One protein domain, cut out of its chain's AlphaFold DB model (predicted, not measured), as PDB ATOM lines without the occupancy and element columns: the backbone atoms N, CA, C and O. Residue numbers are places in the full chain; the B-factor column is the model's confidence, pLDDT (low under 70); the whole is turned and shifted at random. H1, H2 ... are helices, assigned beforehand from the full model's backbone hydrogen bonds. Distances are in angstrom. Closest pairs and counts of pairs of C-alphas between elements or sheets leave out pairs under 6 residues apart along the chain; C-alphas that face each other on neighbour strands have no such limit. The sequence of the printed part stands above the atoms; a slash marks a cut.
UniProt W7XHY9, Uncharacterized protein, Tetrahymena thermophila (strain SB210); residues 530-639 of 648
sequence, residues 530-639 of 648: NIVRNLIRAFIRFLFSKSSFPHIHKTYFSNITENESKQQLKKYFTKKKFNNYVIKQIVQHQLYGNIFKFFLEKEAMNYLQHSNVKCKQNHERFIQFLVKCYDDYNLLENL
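This is residues 530 to 639 of the 648 residues of an uncharacterized protein of Tetrahymena thermophila (strain SB210) (UniProt W7XHY9). This is a compact pile of short helices set mostly crosswise, with H1 and H5 in its middle at nearly a right angle to each other. H2 and H3 make a corner at one end, the hairpin of H6 and H7 lies toward the other, H4 sits beside the early parts of H1 and H5, and the short H8 lies at the edge near H4 and H7. The printed part has 110 residues with eight named helices, H1 to H8 in chain order, and no named strand; the class is all helix. It is compact, with a radius of gyration of the C-alphas of 13.7 A, and rounded, spanning 38 by 31 by 25 A.

H1, residues 530 to 544, and H2, residues 549 to 556, only just touch, with 3 pairs of C-alphas within 8 A, and only at the corner by their link; the closest C-alphas are those of Leu 543 and Phe 549, 5.9 A apart. H3, residues 562 to 573, only just touches H2 with its residues 562 to 565 alone, by 3 pairs; the closest C-alphas, of His 553 and Glu 562, are 6.3 A apart and the lines are about perpendicular at 85 degrees. H4, residues 580 to 587, is apart from H3. H5, residues 590 to 602, and H1 share the hub, touching four helices each; these two only just touch, with 3 pairs, at 77 degrees, about perpendicular, with the C-alphas of Phe 539 and Phe 599 closest at 6.8 A. H4 and H5 touch only at the corner by their link, the C-alphas of Val 587 and Gly 593 closest at 4.3 A. H6, residues 604 to 610, touches H1 about perpendicular at 80 degrees, the C-alphas of Ala 538 and Tyr 607 closest at 7.0 A. H7, residues 616 to 628, forms a helical hairpin with H6, at a shallow tilt of 13 degrees, opposite ways; their closest C-alphas are those of Leu 608 and Lys 616, 6.8 A apart. H7 touches H5 at a steep tilt of 46 degrees, the C-alphas of Leu 600 and Ile 623 closest at 6.2 A. H8, residues 633 to 638, is close to but not clearly touching H4, the C-alphas of Lys 584 and Leu 636 closest at 6.6 A. Every O i to N i+4 pair is within hydrogen-bond range in H1, H2, H3, H4, H6 and H7; H5 has 8 of 9, and H8 has 0 of 2 but 3 of 3 O i to N i+3 pairs.

H1 begins at C-alpha 530 (5.313, 30.367, 43.102) and is 21.1 A long. H3 is 17.0 A, H5 18.8 A and H7 18.6 A long, while H2, H4, H6 and H8 measure 10.2, 10.6, 10.0 and 10.0 A. H5 begins at C-alpha 590 (-0.963, 52.877, 32.441), and H8 ends at C-alpha 638 (15.773, 44.695, 41.244).

The two C-alphas farthest apart are those of Asn 559 and Cys 615, at 40.8 A. The printed part has no cut; the link from H3 to H4 is short, and the others are tight. The mean pLDDT of the printed part is 95.8, and no printed residue is under 70.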
ATOM      1  N   ASN A 530       6.639  30.541  42.520       87.75
ATOM      2  CA  ASN A 530       5.313  30.367  43.102       87.75
ATOM      3  C   ASN A 530       4.714  31.669  43.664       87.75
ATOM      4  O   ASN A 530       3.517  31.862  43.495       87.75
ATOM      5  N   ILE A 531       5.505  32.565  44.267       93.00
ATOM      6  CA  ILE A 531       5.022  33.825  44.870       93.00
ATOM      7  C   ILE A 531       4.360  34.693  43.801       93.00
ATOM      8  O   ILE A 531       3.175  35.012  43.880       93.00
ATOM      9  N   VAL A 532       5.113  34.970  42.739       93.50
ATOM     10  CA  VAL A 532       4.680  35.736  41.569       93.50
ATOM     11  C   VAL A 532       3.434  35.127  40.922       93.50
ATOM     12  O   VAL A 532       2.459  35.818  40.634       93.50
ATOM     13  N   ARG A 533       3.442  33.803  40.724       94.12
ATOM     14  CA  ARG A 533       2.320  33.062  40.138       94.12
ATOM     15  C   ARG A 533       1.070  33.129  41.018       94.12
ATOM     16  O   ARG A 533      -0.028  33.235  40.479       94.12
ATOM     17  N   ASN A 534       1.223  33.056  42.338       95.69
ATOM     18  CA  ASN A 534       0.122  33.169  43.291       95.69
ATOM     19  C   ASN A 534      -0.456  34.587  43.295       95.69
ATOM     20  O   ASN A 534      -1.675  34.729  43.264       95.69
ATOM     21  N   LEU A 535       0.395  35.617  43.255       96.88
ATOM     22  CA  LEU A 535      -0.027  37.017  43.239       96.88
ATOM     23  C   LEU A 535      -0.759  37.394  41.940       96.88
ATOM     24  O   LEU A 535      -1.843  37.965  42.004       96.88
ATOM     25  N   ILE A 536      -0.245  36.998  40.767       97.12
ATOM     26  CA  ILE A 536      -0.943  37.226  39.486       97.12
ATOM     27  C   ILE A 536      -2.280  36.463  39.451       97.12
ATOM     28  O   ILE A 536      -3.280  36.992  38.976       97.12
ATOM     29  N   ARG A 537      -2.345  35.245  40.009       96.50
ATOM     30  CA  ARG A 537      -3.610  34.498  40.152       96.50
ATOM     31  C   ARG A 537      -4.604  35.182  41.092       96.50
ATOM     32  O   ARG A 537      -5.795  35.169  40.800       96.50
ATOM     33  N   ALA A 538      -4.131  35.761  42.193       97.69
ATOM     34  CA  ALA A 538      -4.955  36.533  43.117       97.69
ATOM     35  C   ALA A 538      -5.528  37.782  42.431       97.69
ATOM     36  O   ALA A 538      -6.735  38.002  42.472       97.69
ATOM     37  N   PHE A 539      -4.685  38.521  41.705       98.38
ATOM     38  CA  PHE A 539      -5.094  39.695  40.940       98.38
ATOM     39  C   PHE A 539      -6.112  39.354  39.844       98.38
ATOM     40  O   PHE A 539      -7.144  40.006  39.746       98.38
ATOM     41  N   ILE A 540      -5.896  38.283  39.069       97.69
ATOM     42  CA  ILE A 540      -6.859  37.829  38.050       97.69
ATOM     43  C   ILE A 540      -8.196  37.409  38.685       97.69
ATOM     44  O   ILE A 540      -9.248  37.699  38.124       97.69
ATOM     45  N   ARG A 541      -8.191  36.783  39.871       97.50
ATOM     46  CA  ARG A 541      -9.433  36.495  40.613       97.50
ATOM     47  C   ARG A 541     -10.144  37.771  41.067       97.50
ATOM     48  O   ARG A 541     -11.355  37.851  40.928       97.50
ATOM     49  N   PHE A 542      -9.412  38.773  41.553       98.00
ATOM     50  CA  PHE A 542      -9.963  40.087  41.905       98.00
ATOM     51  C   PHE A 542     -10.547  40.828  40.686       98.00
ATOM     52  O   PHE A 542     -11.641  41.383  40.771       98.00
ATOM     53  N   LEU A 543      -9.874  40.764  39.532       97.75
ATOM     54  CA  LEU A 543     -10.325  41.348  38.261       97.75
ATOM     55  C   LEU A 543     -11.599  40.712  37.687       97.75
ATOM     56  O   LEU A 543     -12.222  41.320  36.826       97.75
ATOM     57  N   PHE A 544     -11.981  39.506  38.116       96.69
ATOM     58  CA  PHE A 544     -13.183  38.816  37.628       96.69
ATOM     59  C   PHE A 544     -14.167  38.420  38.742       96.69
ATOM     60  O   PHE A 544     -15.152  37.744  38.461       96.69
ATOM     61  N   SER A 545     -13.942  38.840  39.991       97.00
ATOM     62  CA  SER A 545     -14.863  38.564  41.101       97.00
ATOM     63  C   SER A 545     -16.123  39.422  41.000       97.00
ATOM     64  O   SER A 545     -16.046  40.633  40.789       97.00
ATOM     65  N   LYS A 546     -17.288  38.806  41.233       95.81
ATOM     66  CA  LYS A 546     -18.608  39.458  41.166       95.81
ATOM     67  C   LYS A 546     -18.764  40.638  42.142       95.81
ATOM     68  O   LYS A 546     -19.573  41.519  41.886       95.81
ATOM     69  N   SER A 547     -17.988  40.672  43.231       96.00
ATOM     70  CA  SER A 547     -18.006  41.756  44.225       96.00
ATOM     71  C   SER A 547     -17.200  42.990  43.804       96.00
ATOM     72  O   SER A 547     -17.694  44.110  43.891       96.00
ATOM     73  N   SER A 548     -15.961  42.801  43.349       95.88
ATOM     74  CA  SER A 548     -15.034  43.889  43.016       95.88
ATOM     75  C   SER A 548     -15.181  44.378  41.579       95.88
ATOM     76  O   SER A 548     -14.959  45.558  41.308       95.88
ATOM     77  N   PHE A 549     -15.559  43.506  40.640       96.44
ATOM     78  CA  PHE A 549     -15.534  43.859  39.226       96.44
ATOM     79  C   PHE A 549     -16.474  45.010  38.817       96.44
ATOM     80  O   PHE A 549     -16.015  45.850  38.048       96.44
ATOM     81  N   PRO A 550     -17.706  45.158  39.347       97.31
ATOM     82  CA  PRO A 550     -18.543  46.322  39.036       97.31
ATOM     83  C   PRO A 550     -17.891  47.660  39.425       97.31
ATOM     84  O   PRO A 550     -18.022  48.649  38.705       97.31
ATOM     85  N   HIS A 551     -17.125  47.690  40.524       97.31
ATOM     86  CA  HIS A 551     -16.341  48.864  40.910       97.31
ATOM     87  C   HIS A 551     -15.146  49.081  39.966       97.31
ATOM     88  O   HIS A 551     -14.928  50.198  39.507       97.31
ATOM     89  N   ILE A 552     -14.412  48.020  39.607       97.12
ATOM     90  CA  ILE A 552     -13.297  48.102  38.646       97.12
ATOM     91  C   ILE A 552     -13.790  48.603  37.277       97.12
ATOM     92  O   ILE A 552     -13.156  49.468  36.674       97.12
ATOM     93  N   HIS A 553     -14.929  48.100  36.795       97.88
ATOM     94  CA  HIS A 553     -15.550  48.537  35.545       97.88
ATOM     95  C   HIS A 553     -15.933  50.021  35.598       97.88
ATOM     96  O   HIS A 553     -15.460  50.789  34.761       97.88
ATOM     97  N   LYS A 554     -16.685  50.447  36.622       97.81
ATOM     98  CA  LYS A 554     -17.092  51.852  36.793       97.81
ATOM     99  C   LYS A 554     -15.895  52.810  36.886       97.81
ATOM    100  O   LYS A 554     -15.944  53.884  36.293       97.81
ATOM    101  N   THR A 555     -14.842  52.435  37.614       97.69
ATOM    102  CA  THR A 555     -13.691  53.311  37.906       97.69
ATOM    103  C   THR A 555     -12.670  53.375  36.764       97.69
ATOM    104  O   THR A 555     -12.088  54.431  36.538       97.69
ATOM    105  N   TYR A 556     -12.443  52.277  36.033       97.31
ATOM    106  CA  TYR A 556     -11.344  52.175  35.055       97.31
ATOM    107  C   TYR A 556     -11.794  51.934  33.604       97.31
ATOM    108  O   TYR A 556     -10.980  52.030  32.689       97.31
ATOM    109  N   PHE A 557     -13.069  51.619  33.368       97.38
ATOM    110  CA  PHE A 557     -13.605  51.253  32.051       97.38
ATOM    111  C   PHE A 557     -14.952  51.936  31.752       97.38
ATOM    112  O   PHE A 557     -15.763  51.405  30.994       97.38
ATOM    113  N   SER A 558     -15.176  53.132  32.309       97.06
ATOM    114  CA  SER A 558     -16.422  53.917  32.223       97.06
ATOM    115  C   SER A 558     -16.986  54.116  30.811       97.06
ATOM    116  O   SER A 558     -18.180  54.360  30.656       97.06
ATOM    117  N   ASN A 559     -16.133  54.030  29.786       97.62
ATOM    118  CA  ASN A 559     -16.451  54.381  28.401       97.62
ATOM    119  C   ASN A 559     -16.756  53.157  27.510       97.62
ATOM    120  O   ASN A 559     -16.983  53.328  26.314       97.62
ATOM    121  N   ILE A 560     -16.731  51.935  28.057       97.94
ATOM    122  CA  ILE A 560     -17.039  50.677  27.348       97.94
ATOM    123  C   ILE A 560     -17.963  49.794  28.192       97.94
ATOM    124  O   ILE A 560     -18.106  50.004  29.396       97.94
ATOM    125  N   THR A 561     -18.586  48.773  27.600       98.12
ATOM    126  CA  THR A 561     -19.469  47.871  28.355       98.12
ATOM    127  C   THR A 561     -18.706  46.951  29.317       98.12
ATOM    128  O   THR A 561     -17.508  46.669  29.174       98.12
ATOM    129  N   GLU A 562     -19.430  46.412  30.300       97.06
ATOM    130  CA  GLU A 562     -18.899  45.423  31.243       97.06
ATOM    131  C   GLU A 562     -18.358  44.166  30.520       97.06
ATOM    132  O   GLU A 562     -17.328  43.602  30.895       97.06
ATOM    133  N   ASN A 563     -19.012  43.738  29.435       97.69
ATOM    134  CA  ASN A 563     -18.574  42.583  28.648       97.69
ATOM    135  C   ASN A 563     -17.289  42.887  27.853       97.69
ATOM    136  O   ASN A 563     -16.359  42.079  27.842       97.69
ATOM    137  N   GLU A 564     -17.185  44.065  27.236       98.06
ATOM    138  CA  GLU A 564     -15.982  44.470  26.498       98.06
ATOM    139  C   GLU A 564     -14.765  44.610  27.417       98.06
ATOM    140  O   GLU A 564     -13.693  44.101  27.089       98.06
ATOM    141  N   SER A 565     -14.920  45.216  28.597       97.81
ATOM    142  CA  SER A 565     -13.839  45.297  29.593       97.81
ATOM    143  C   SER A 565     -13.419  43.911  30.102       97.81
ATOM    144  O   SER A 565     -12.220  43.613  30.135       97.81
ATOM    145  N   LYS A 566     -14.373  43.001  30.368       97.31
ATOM    146  CA  LYS A 566     -14.087  41.573  30.627       97.31
ATOM    147  C   LYS A 566     -13.269  40.941  29.496       97.31
ATOM    148  O   LYS A 566     -12.317  40.212  29.770       97.31
ATOM    149  N   GLN A 567     -13.605  41.206  28.233       97.62
ATOM    150  CA  GLN A 567     -12.889  40.657  27.076       97.62
ATOM    151  C   GLN A 567     -11.487  41.262  26.896       97.62
ATOM    152  O   GLN A 567     -10.547  40.516  26.620       97.62
ATOM    153  N   GLN A 568     -11.312  42.571  27.103       97.38
ATOM    154  CA  GLN A 568     -10.001  43.233  27.060       97.38
ATOM    155  C   GLN A 568      -9.063  42.689  28.148       97.38
ATOM    156  O   GLN A 568      -7.939  42.280  27.840       97.38
ATOM    157  N   LEU A 569      -9.554  42.577  29.388       97.25
ATOM    158  CA  LEU A 569      -8.819  41.972  30.502       97.25
ATOM    159  C   LEU A 569      -8.440  40.517  30.195       97.25
ATOM    160  O   LEU A 569      -7.267  40.159  30.306       97.25
ATOM    161  N   LYS A 570      -9.392  39.684  29.738       96.50
ATOM    162  CA  LYS A 570      -9.112  38.295  29.322       96.50
ATOM    163  C   LYS A 570      -7.984  38.267  28.282       96.50
ATOM    164  O   LYS A 570      -6.948  37.650  28.529       96.50
ATOM    165  N   LYS A 571      -8.135  39.014  27.181       97.06
ATOM    166  CA  LYS A 571      -7.177  39.108  26.062       97.06
ATOM    167  C   LYS A 571      -5.766  39.513  26.508       97.06
ATOM    168  O   LYS A 571      -4.796  38.977  25.972       97.06
ATOM    169  N   TYR A 572      -5.637  40.413  27.486       96.69
ATOM    170  CA  TYR A 572      -4.339  40.820  28.035       96.69
ATOM    171  C   TYR A 572      -3.628  39.678  28.788       96.69
ATOM    172  O   TYR A 572      -2.405  39.553  28.688       96.69
ATOM    173  N   PHE A 573      -4.362  38.816  29.505       96.19
ATOM    174  CA  PHE A 573      -3.773  37.738  30.313       96.19
ATOM    175  C   PHE A 573      -3.643  36.382  29.600       96.19
ATOM    176  O   PHE A 573      -2.694  35.660  29.913       96.19
ATOM    177  N   THR A 574      -4.510  36.037  28.634       92.62
ATOM    178  CA  THR A 574      -4.607  34.687  28.018       92.62
ATOM    179  C   THR A 574      -3.265  34.073  27.596       92.62
ATOM    180  O   THR A 574      -3.083  32.866  27.717       92.62
ATOM    181  N   LYS A 575      -2.307  34.876  27.110       91.81
ATOM    182  CA  LYS A 575      -1.022  34.385  26.569       91.81
ATOM    183  C   LYS A 575       0.199  34.658  27.467       91.81
ATOM    184  O   LYS A 575       1.329  34.403  27.049       91.81
ATOM    185  N   LYS A 576       0.018  35.180  28.689       93.31
ATOM    186  CA  LYS A 576       1.129  35.606  29.563       93.31
ATOM    187  C   LYS A 576       1.577  34.506  30.534       93.31
ATOM    188  O   LYS A 576       0.793  33.995  31.327       93.31
ATOM    189  N   LYS A 577       2.874  34.175  30.534       93.00
ATOM    190  CA  LYS A 577       3.476  33.201  31.468       93.00
ATOM    191  C   LYS A 577       3.836  33.883  32.789       93.00
ATOM    192  O   LYS A 577       4.800  34.635  32.836       93.00
ATOM    193  N   PHE A 578       3.076  33.615  33.853       94.00
ATOM    194  CA  PHE A 578       3.163  34.338  35.133       94.00
ATOM    195  C   PHE A 578       4.567  34.238  35.772       94.00
ATOM    196  O   PHE A 578       4.951  33.185  36.290       94.00
ATOM    197  N   ASN A 579       5.332  35.331  35.691       92.56
ATOM    198  CA  ASN A 579       6.729  35.482  36.115       92.56
ATOM    199  C   ASN A 579       7.061  36.977  36.366       92.56
ATOM    200  O   ASN A 579       6.210  37.838  36.143       92.56
ATOM    201  N   ASN A 580       8.282  37.290  36.824       91.88
ATOM    202  CA  ASN A 580       8.694  38.667  37.151       91.88
ATOM    203  C   ASN A 580       8.577  39.639  35.964       91.88
ATOM    204  O   ASN A 580       8.166  40.779  36.149       91.88
ATOM    205  N   TYR A 581       8.829  39.182  34.734       92.81
ATOM    206  CA  TYR A 581       8.646  40.001  33.533       92.81
ATOM    207  C   TYR A 581       7.175  40.397  33.314       92.81
ATOM    208  O   TYR A 581       6.887  41.537  32.961       92.81
ATOM    209  N   VAL A 582       6.228  39.494  33.591       94.94
ATOM    210  CA  VAL A 582       4.792  39.818  33.551       94.94
ATOM    211  C   VAL A 582       4.396  40.782  34.675       94.94
ATOM    212  O   VAL A 582       3.545  41.627  34.430       94.94
ATOM    213  N   ILE A 583       5.029  40.732  35.856       95.94
ATOM    214  CA  ILE A 583       4.833  41.768  36.889       95.94
ATOM    215  C   ILE A 583       5.295  43.138  36.383       95.94
ATOM    216  O   ILE A 583       4.490  44.065  36.420       95.94
ATOM    217  N   LYS A 584       6.521  43.261  35.840       95.38
ATOM    218  CA  LYS A 584       7.005  44.528  35.249       95.38
ATOM    219  C   LYS A 584       6.010  45.070  34.215       95.38
ATOM    220  O   LYS A 584       5.562  46.204  34.336       95.38
ATOM    221  N   GLN A 585       5.566  44.220  33.283       96.19
ATOM    222  CA  GLN A 585       4.570  44.579  32.266       96.19
ATOM    223  C   GLN A 585       3.188  44.983  32.807       96.19
ATOM    224  O   GLN A 585       2.450  45.638  32.073       96.19
ATOM    225  N   ILE A 586       2.788  44.553  34.009       97.75
ATOM    226  CA  ILE A 586       1.533  44.995  34.638       97.75
ATOM    227  C   ILE A 586       1.760  46.348  35.314       97.75
ATOM    228  O   ILE A 586       1.018  47.281  35.031       97.75
ATOM    229  N   VAL A 587       2.798  46.467  36.151       97.44
ATOM    230  CA  VAL A 587       3.120  47.695  36.905       97.44
ATOM    231  C   VAL A 587       3.368  48.881  35.965       97.44
ATOM    232  O   VAL A 587       2.859  49.969  36.201       97.44
ATOM    233  N   GLN A 588       4.079  48.662  34.855       96.38
ATOM    234  CA  GLN A 588       4.392  49.689  33.851       96.38
ATOM    235  C   GLN A 588       3.220  50.024  32.904       96.38
ATOM    236  O   GLN A 588       3.352  50.906  32.059       96.38
ATOM    237  N   HIS A 589       2.085  49.322  32.978       97.75
ATOM    238  CA  HIS A 589       0.969  49.541  32.056       97.75
ATOM    239  C   HIS A 589      -0.025  50.559  32.617       97.75
ATOM    240  O   HIS A 589      -0.801  50.212  33.500       97.75
ATOM    241  N   GLN A 590      -0.106  51.752  32.019       96.69
ATOM    242  CA  GLN A 590      -0.963  52.877  32.441       96.69
ATOM    243  C   GLN A 590      -2.317  52.468  33.063       96.69
ATOM    244  O   GLN A 590      -2.591  52.807  34.209       96.69
ATOM    245  N   LEU A 591      -3.146  51.688  32.350       97.25
ATOM    246  CA  LEU A 591      -4.436  51.230  32.886       97.25
ATOM    247  C   LEU A 591      -4.313  50.098  33.929       97.25
ATOM    248  O   LEU A 591      -4.642  50.291  35.096       97.25
ATOM    249  N   TYR A 592      -3.848  48.908  33.529       98.00
ATOM    250  CA  TYR A 592      -3.825  47.729  34.409       98.00
ATOM    251  C   TYR A 592      -2.889  47.861  35.622       98.00
ATOM    252  O   TYR A 592      -3.138  47.210  36.635       98.00
ATOM    253  N   GLY A 593      -1.859  48.705  35.546       98.12
ATOM    254  CA  GLY A 593      -0.969  49.064  36.647       98.12
ATOM    255  C   GLY A 593      -1.702  49.831  37.742       98.12
ATOM    256  O   GLY A 593      -1.600  49.458  38.903       98.12
ATOM    257  N   ASN A 594      -2.558  50.799  37.398       98.19
ATOM    258  CA  ASN A 594      -3.383  51.497  38.392       98.19
ATOM    259  C   ASN A 594      -4.345  50.536  39.119       98.19
ATOM    260  O   ASN A 594      -4.471  50.591  40.344       98.19
ATOM    261  N   ILE A 595      -4.961  49.597  38.388       98.38
ATOM    262  CA  ILE A 595      -5.821  48.553  38.978       98.38
ATOM    263  C   ILE A 595      -4.990  47.588  39.848       98.38
ATOM    264  O   ILE A 595      -5.460  47.112  40.884       98.38
ATOM    265  N   PHE A 596      -3.741  47.306  39.462       98.62
ATOM    266  CA  PHE A 596      -2.833  46.449  40.227       98.62
ATOM    267  C   PHE A 596      -2.277  47.147  41.479       98.62
ATOM    268  O   PHE A 596      -2.185  46.486  42.511       98.62
ATOM    269  N   LYS A 597      -1.994  48.462  41.453       98.38
ATOM    270  CA  LYS A 597      -1.646  49.260  42.649       98.38
ATOM    271  C   LYS A 597      -2.791  49.217  43.662       98.38
ATOM    272  O   LYS A 597      -2.568  48.814  44.800       98.38
ATOM    273  N   PHE A 598      -4.025  49.491  43.225       98.31
ATOM    274  CA  PHE A 598      -5.219  49.373  44.075       98.31
ATOM    275  C   PHE A 598      -5.353  47.971  44.693       98.31
ATOM    276  O   PHE A 598      -5.521  47.834  45.905       98.31
ATOM    277  N   PHE A 599      -5.215  46.914  43.883       98.56
ATOM    278  CA  PHE A 599      -5.250  45.535  44.377       98.56
ATOM    279  C   PHE A 599      -4.159  45.258  45.426       98.56
ATOM    280  O   PHE A 599      -4.451  44.655  46.457       98.56
ATOM    281  N   LEU A 600      -2.917  45.698  45.196       98.38
ATOM    282  CA  LEU A 600      -1.802  45.497  46.128       98.38
ATOM    283  C   LEU A 600      -2.021  46.213  47.465       98.38
ATOM    284  O   LEU A 600      -1.781  45.619  48.514       98.38
ATOM    285  N   GLU A 601      -2.504  47.456  47.425       97.94
ATOM    286  CA  GLU A 601      -2.734  48.273  48.618       97.94
ATOM    287  C   GLU A 601      -3.935  47.829  49.459       97.94
ATOM    288  O   GLU A 601      -3.898  47.983  50.680       97.94
ATOM    289  N   LYS A 602      -5.023  47.360  48.829       97.69
ATOM    290  CA  LYS A 602      -6.306  47.128  49.519       97.69
ATOM    291  C   LYS A 602      -6.654  45.649  49.705       97.69
ATOM    292  O   LYS A 602      -7.220  45.288  50.730       97.69
ATOM    293  N   GLU A 603      -6.295  44.782  48.755       97.94
ATOM    294  CA  GLU A 603      -6.851  43.418  48.663       97.94
ATOM    295  C   GLU A 603      -5.808  42.294  48.733       97.94
ATOM    296  O   GLU A 603      -6.100  41.198  49.214       97.94
ATOM    297  N   ALA A 604      -4.570  42.525  48.288       98.00
ATOM    298  CA  ALA A 604      -3.561  41.471  48.197       98.00
ATOM    299  C   ALA A 604      -3.199  40.875  49.570       98.00
ATOM    300  O   ALA A 604      -2.992  39.663  49.677       98.00
ATOM    301  N   MET A 605      -3.180  41.698  50.624       97.75
ATOM    302  CA  MET A 605      -2.950  41.245  52.001       97.75
ATOM    303  C   MET A 605      -4.143  40.462  52.567       97.75
ATOM    304  O   MET A 605      -3.942  39.401  53.159       97.75
ATOM    305  N   ASN A 606      -5.374  40.914  52.309       97.44
ATOM    306  CA  ASN A 606      -6.609  40.201  52.654       97.44
ATOM    307  C   ASN A 606      -6.649  38.809  51.987       97.44
ATOM    308  O   ASN A 606      -6.829  37.781  52.649       97.44
ATOM    309  N   TYR A 607      -6.360  38.746  50.682       97.00
ATOM    310  CA  TYR A 607      -6.238  37.488  49.944       97.00
ATOM    311  C   TYR A 607      -5.131  36.586  50.516       97.00
ATOM    312  O   TYR A 607      -5.325  35.380  50.674       97.00
ATOM    313  N   LEU A 608      -3.961  37.147  50.842       96.88
ATOM    314  CA  LEU A 608      -2.837  36.393  51.400       96.88
ATOM    315  C   LEU A 608      -3.181  35.772  52.762       96.88
ATOM    316  O   LEU A 608      -2.876  34.593  52.984       96.88
ATOM    317  N   GLN A 609      -3.855  36.521  53.640       97.31
ATOM    318  CA  GLN A 609      -4.345  36.038  54.934       97.31
ATOM    319  C   GLN A 609      -5.279  34.833  54.761       97.31
ATOM    320  O   GLN A 609      -5.020  33.792  55.365       97.31
ATOM    321  N   HIS A 610      -6.254  34.909  53.853       96.94
ATOM    322  CA  HIS A 610      -7.200  33.821  53.569       96.94
ATOM    323  C   HIS A 610      -6.624  32.665  52.725       96.94
ATOM    324  O   HIS A 610      -7.259  31.625  52.568       96.94
ATOM    325  N   SER A 611      -5.415  32.803  52.173       95.88
ATOM    326  CA  SER A 611      -4.814  31.777  51.310       95.88
ATOM    327  C   SER A 611      -4.160  30.616  52.081       95.88
ATOM    328  O   SER A 611      -3.513  30.810  53.112       95.88
ATOM    329  N   ASN A 612      -4.200  29.404  51.515       95.44
ATOM    330  CA  ASN A 612      -3.500  28.212  52.031       95.44
ATOM    331  C   ASN A 612      -2.002  28.170  51.650       95.44
ATOM    332  O   ASN A 612      -1.413  27.106  51.457       95.44
ATOM    333  N   VAL A 613      -1.377  29.334  51.458       92.81
ATOM    334  CA  VAL A 613      -0.034  29.446  50.881       92.81
ATOM    335  C   VAL A 613       1.046  29.403  51.966       92.81
ATOM    336  O   VAL A 613       1.024  30.178  52.922       92.81
ATOM    337  N   LYS A 614       2.030  28.508  51.800       88.94
ATOM    338  CA  LYS A 614       3.206  28.404  52.683       88.94
ATOM    339  C   LYS A 614       4.124  29.630  52.527       88.94
ATOM    340  O   LYS A 614       4.273  30.151  51.423       88.94
ATOM    341  N   CYS A 615       4.801  30.027  53.611       89.25
ATOM    342  CA  CYS A 615       5.678  31.212  53.672       89.25
ATOM    343  C   CYS A 615       4.931  32.538  53.376       89.25
ATOM    344  O   CYS A 615       5.296  33.257  52.440       89.25
ATOM    345  N   LYS A 616       3.878  32.869  54.144       94.00
ATOM    346  CA  LYS A 616       3.098  34.111  53.939       94.00
ATOM    347  C   LYS A 616       3.966  35.374  54.032       94.00
ATOM    348  O   LYS A 616       3.891  36.200  53.132       94.00
ATOM    349  N   GLN A 617       4.887  35.444  54.996       92.88
ATOM    350  CA  GLN A 617       5.847  36.551  55.162       92.88
ATOM    351  C   GLN A 617       6.644  36.883  53.879       92.88
ATOM    352  O   GLN A 617       6.863  38.048  53.566       92.88
ATOM    353  N   ASN A 618       7.037  35.883  53.076       90.94
ATOM    354  CA  ASN A 618       7.731  36.127  51.802       90.94
ATOM    355  C   ASN A 618       6.814  36.719  50.716       90.94
ATOM    356  O   ASN A 618       7.311  37.375  49.806       90.94
ATOM    357  N   HIS A 619       5.504  36.469  50.779       94.25
ATOM    358  CA  HIS A 619       4.526  37.075  49.870       94.25
ATOM    359  C   HIS A 619       4.170  38.494  50.326       94.25
ATOM    360  O   HIS A 619       4.054  39.384  49.496       94.25
ATOM    361  N   GLU A 620       4.066  38.715  51.635       95.31
ATOM    362  CA  GLU A 620       3.868  40.023  52.267       95.31
ATOM    363  C   GLU A 620       5.015  40.992  51.943       95.31
ATOM    364  O   GLU A 620       4.764  42.046  51.363       95.31
ATOM    365  N   ARG A 621       6.277  40.593  52.174       93.31
ATOM    366  CA  ARG A 621       7.458  41.379  51.758       93.31
ATOM    367  C   ARG A 621       7.458  41.685  50.252       93.31
ATOM    368  O   ARG A 621       7.889  42.759  49.847       93.31
ATOM    369  N   PHE A 622       6.958  40.766  49.419       94.75
ATOM    370  CA  PHE A 622       6.849  40.973  47.969       94.75
ATOM    371  C   PHE A 622       5.740  41.963  47.590       94.75
ATOM    372  O   PHE A 622       5.943  42.787  46.706       94.75
ATOM    373  N   ILE A 623       4.587  41.920  48.266       96.69
ATOM    374  CA  ILE A 623       3.503  42.896  48.089       96.69
ATOM    375  C   ILE A 623       3.994  44.289  48.505       96.69
ATOM    376  O   ILE A 623       3.873  45.225  47.722       96.69
ATOM    377  N   GLN A 624       4.626  44.413  49.676       95.81
ATOM    378  CA  GLN A 624       5.209  45.667  50.175       95.81
ATOM    379  C   GLN A 624       6.259  46.246  49.212       95.81
ATOM    380  O   GLN A 624       6.233  47.439  48.917       95.81
ATOM    381  N   PHE A 625       7.147  45.403  48.678       95.19
ATOM    382  CA  PHE A 625       8.104  45.793  47.641       95.19
ATOM    383  C   PHE A 625       7.405  46.297  46.370       95.19
ATOM    384  O   PHE A 625       7.737  47.370  45.881       95.19
ATOM    385  N   LEU A 626       6.404  45.570  45.861       96.56
ATOM    386  CA  LEU A 626       5.691  45.974  44.647       96.56
ATOM    387  C   LEU A 626       4.847  47.239  44.827       96.56
ATOM    388  O   LEU A 626       4.637  47.935  43.842       96.56
ATOM    389  N   VAL A 627       4.404  47.564  46.047       97.25
ATOM    390  CA  VAL A 627       3.828  48.885  46.359       97.25
ATOM    391  C   VAL A 627       4.906  49.967  46.233       97.25
ATOM    392  O   VAL A 627       4.706  50.902  45.461       97.25
ATOM    393  N   LYS A 628       6.079  49.794  46.867       95.56
ATOM    394  CA  LYS A 628       7.219  50.729  46.740       95.56
ATOM    395  C   LYS A 628       7.673  50.927  45.283       95.56
ATOM    396  O   LYS A 628       8.076  52.026  44.920       95.56
ATOM    397  N   CYS A 629       7.549  49.913  44.423       95.88
ATOM    398  CA  CYS A 629       7.843  50.024  42.987       95.88
ATOM    399  C   CYS A 629       6.925  50.976  42.193       95.88
ATOM    400  O   CYS A 629       7.238  51.266  41.041       95.88
ATOM    401  N   TYR A 630       5.803  51.444  42.752       96.75
ATOM    402  CA  TYR A 630       5.006  52.525  42.149       96.75
ATOM    403  C   TYR A 630       5.428  53.921  42.615       96.75
ATOM    404  O   TYR A 630       4.965  54.905  42.038       96.75
ATOM    405  N   ASP A 631       6.249  54.002  43.659       95.62
ATOM    406  CA  ASP A 631       6.773  55.257  44.196       95.62
ATOM    407  C   ASP A 631       8.200  55.496  43.655       95.62
ATOM    408  O   ASP A 631       8.553  56.626  43.322       95.62
ATOM    409  N   ASP A 632       8.976  54.422  43.441       95.88
ATOM    410  CA  ASP A 632      10.169  54.405  42.585       95.88
ATOM    411  C   ASP A 632      10.149  53.217  41.600       95.88
ATOM    412  O   ASP A 632      10.415  52.065  41.957       95.88
ATOM    413  N   TYR A 633       9.889  53.512  40.322       94.38
ATOM    414  CA  TYR A 633       9.886  52.522  39.240       94.38
ATOM    415  C   TYR A 633      11.264  51.897  38.969       94.38
ATOM    416  O   TYR A 633      11.313  50.806  38.398       94.38
ATOM    417  N   ASN A 634      12.377  52.520  39.379       93.50
ATOM    418  CA  ASN A 634      13.716  51.945  39.187       93.50
ATOM    419  C   ASN A 634      13.899  50.661  40.014       93.50
ATOM    420  O   ASN A 634      14.570  49.732  39.564       93.50
ATOM    421  N   LEU A 635      13.215  50.549  41.161       92.19
ATOM    422  CA  LEU A 635      13.192  49.334  41.982       92.19
ATOM    423  C   LEU A 635      12.657  48.111  41.220       92.19
ATOM    424  O   LEU A 635      12.993  46.984  41.578       92.19
ATOM    425  N   LEU A 636      11.880  48.290  40.141       92.62
ATOM    426  CA  LEU A 636      11.477  47.170  39.286       92.62
ATOM    427  C   LEU A 636      12.672  46.457  38.654       92.62
ATOM    428  O   LEU A 636      12.562  45.265  38.379       92.62
ATOM    429  N   GLU A 637      13.813  47.113  38.433       89.62
ATOM    430  CA  GLU A 637      14.992  46.429  37.894       89.62
ATOM    431  C   GLU A 637      15.634  45.457  38.891       89.62
ATOM    432  O   GLU A 637      16.178  44.437  38.467       89.62
ATOM    433  N   ASN A 638      15.383  45.637  40.191       88.56
ATOM    434  CA  ASN A 638      15.773  44.695  41.244       88.56
ATOM    435  C   ASN A 638      14.879  43.432  41.272       88.56
ATOM    436  O   ASN A 638      15.191  42.464  41.970       88.56
ATOM    437  N   LEU A 639      13.784  43.384  40.491       87.81
ATOM    438  CA  LEU A 639      13.095  42.127  40.180       87.81
ATOM    439  C   LEU A 639      13.938  41.310  39.203       87.81
ATOM    440  O   LEU A 639      13.834  41.486  37.984       87.81
TER     441      LEU A 639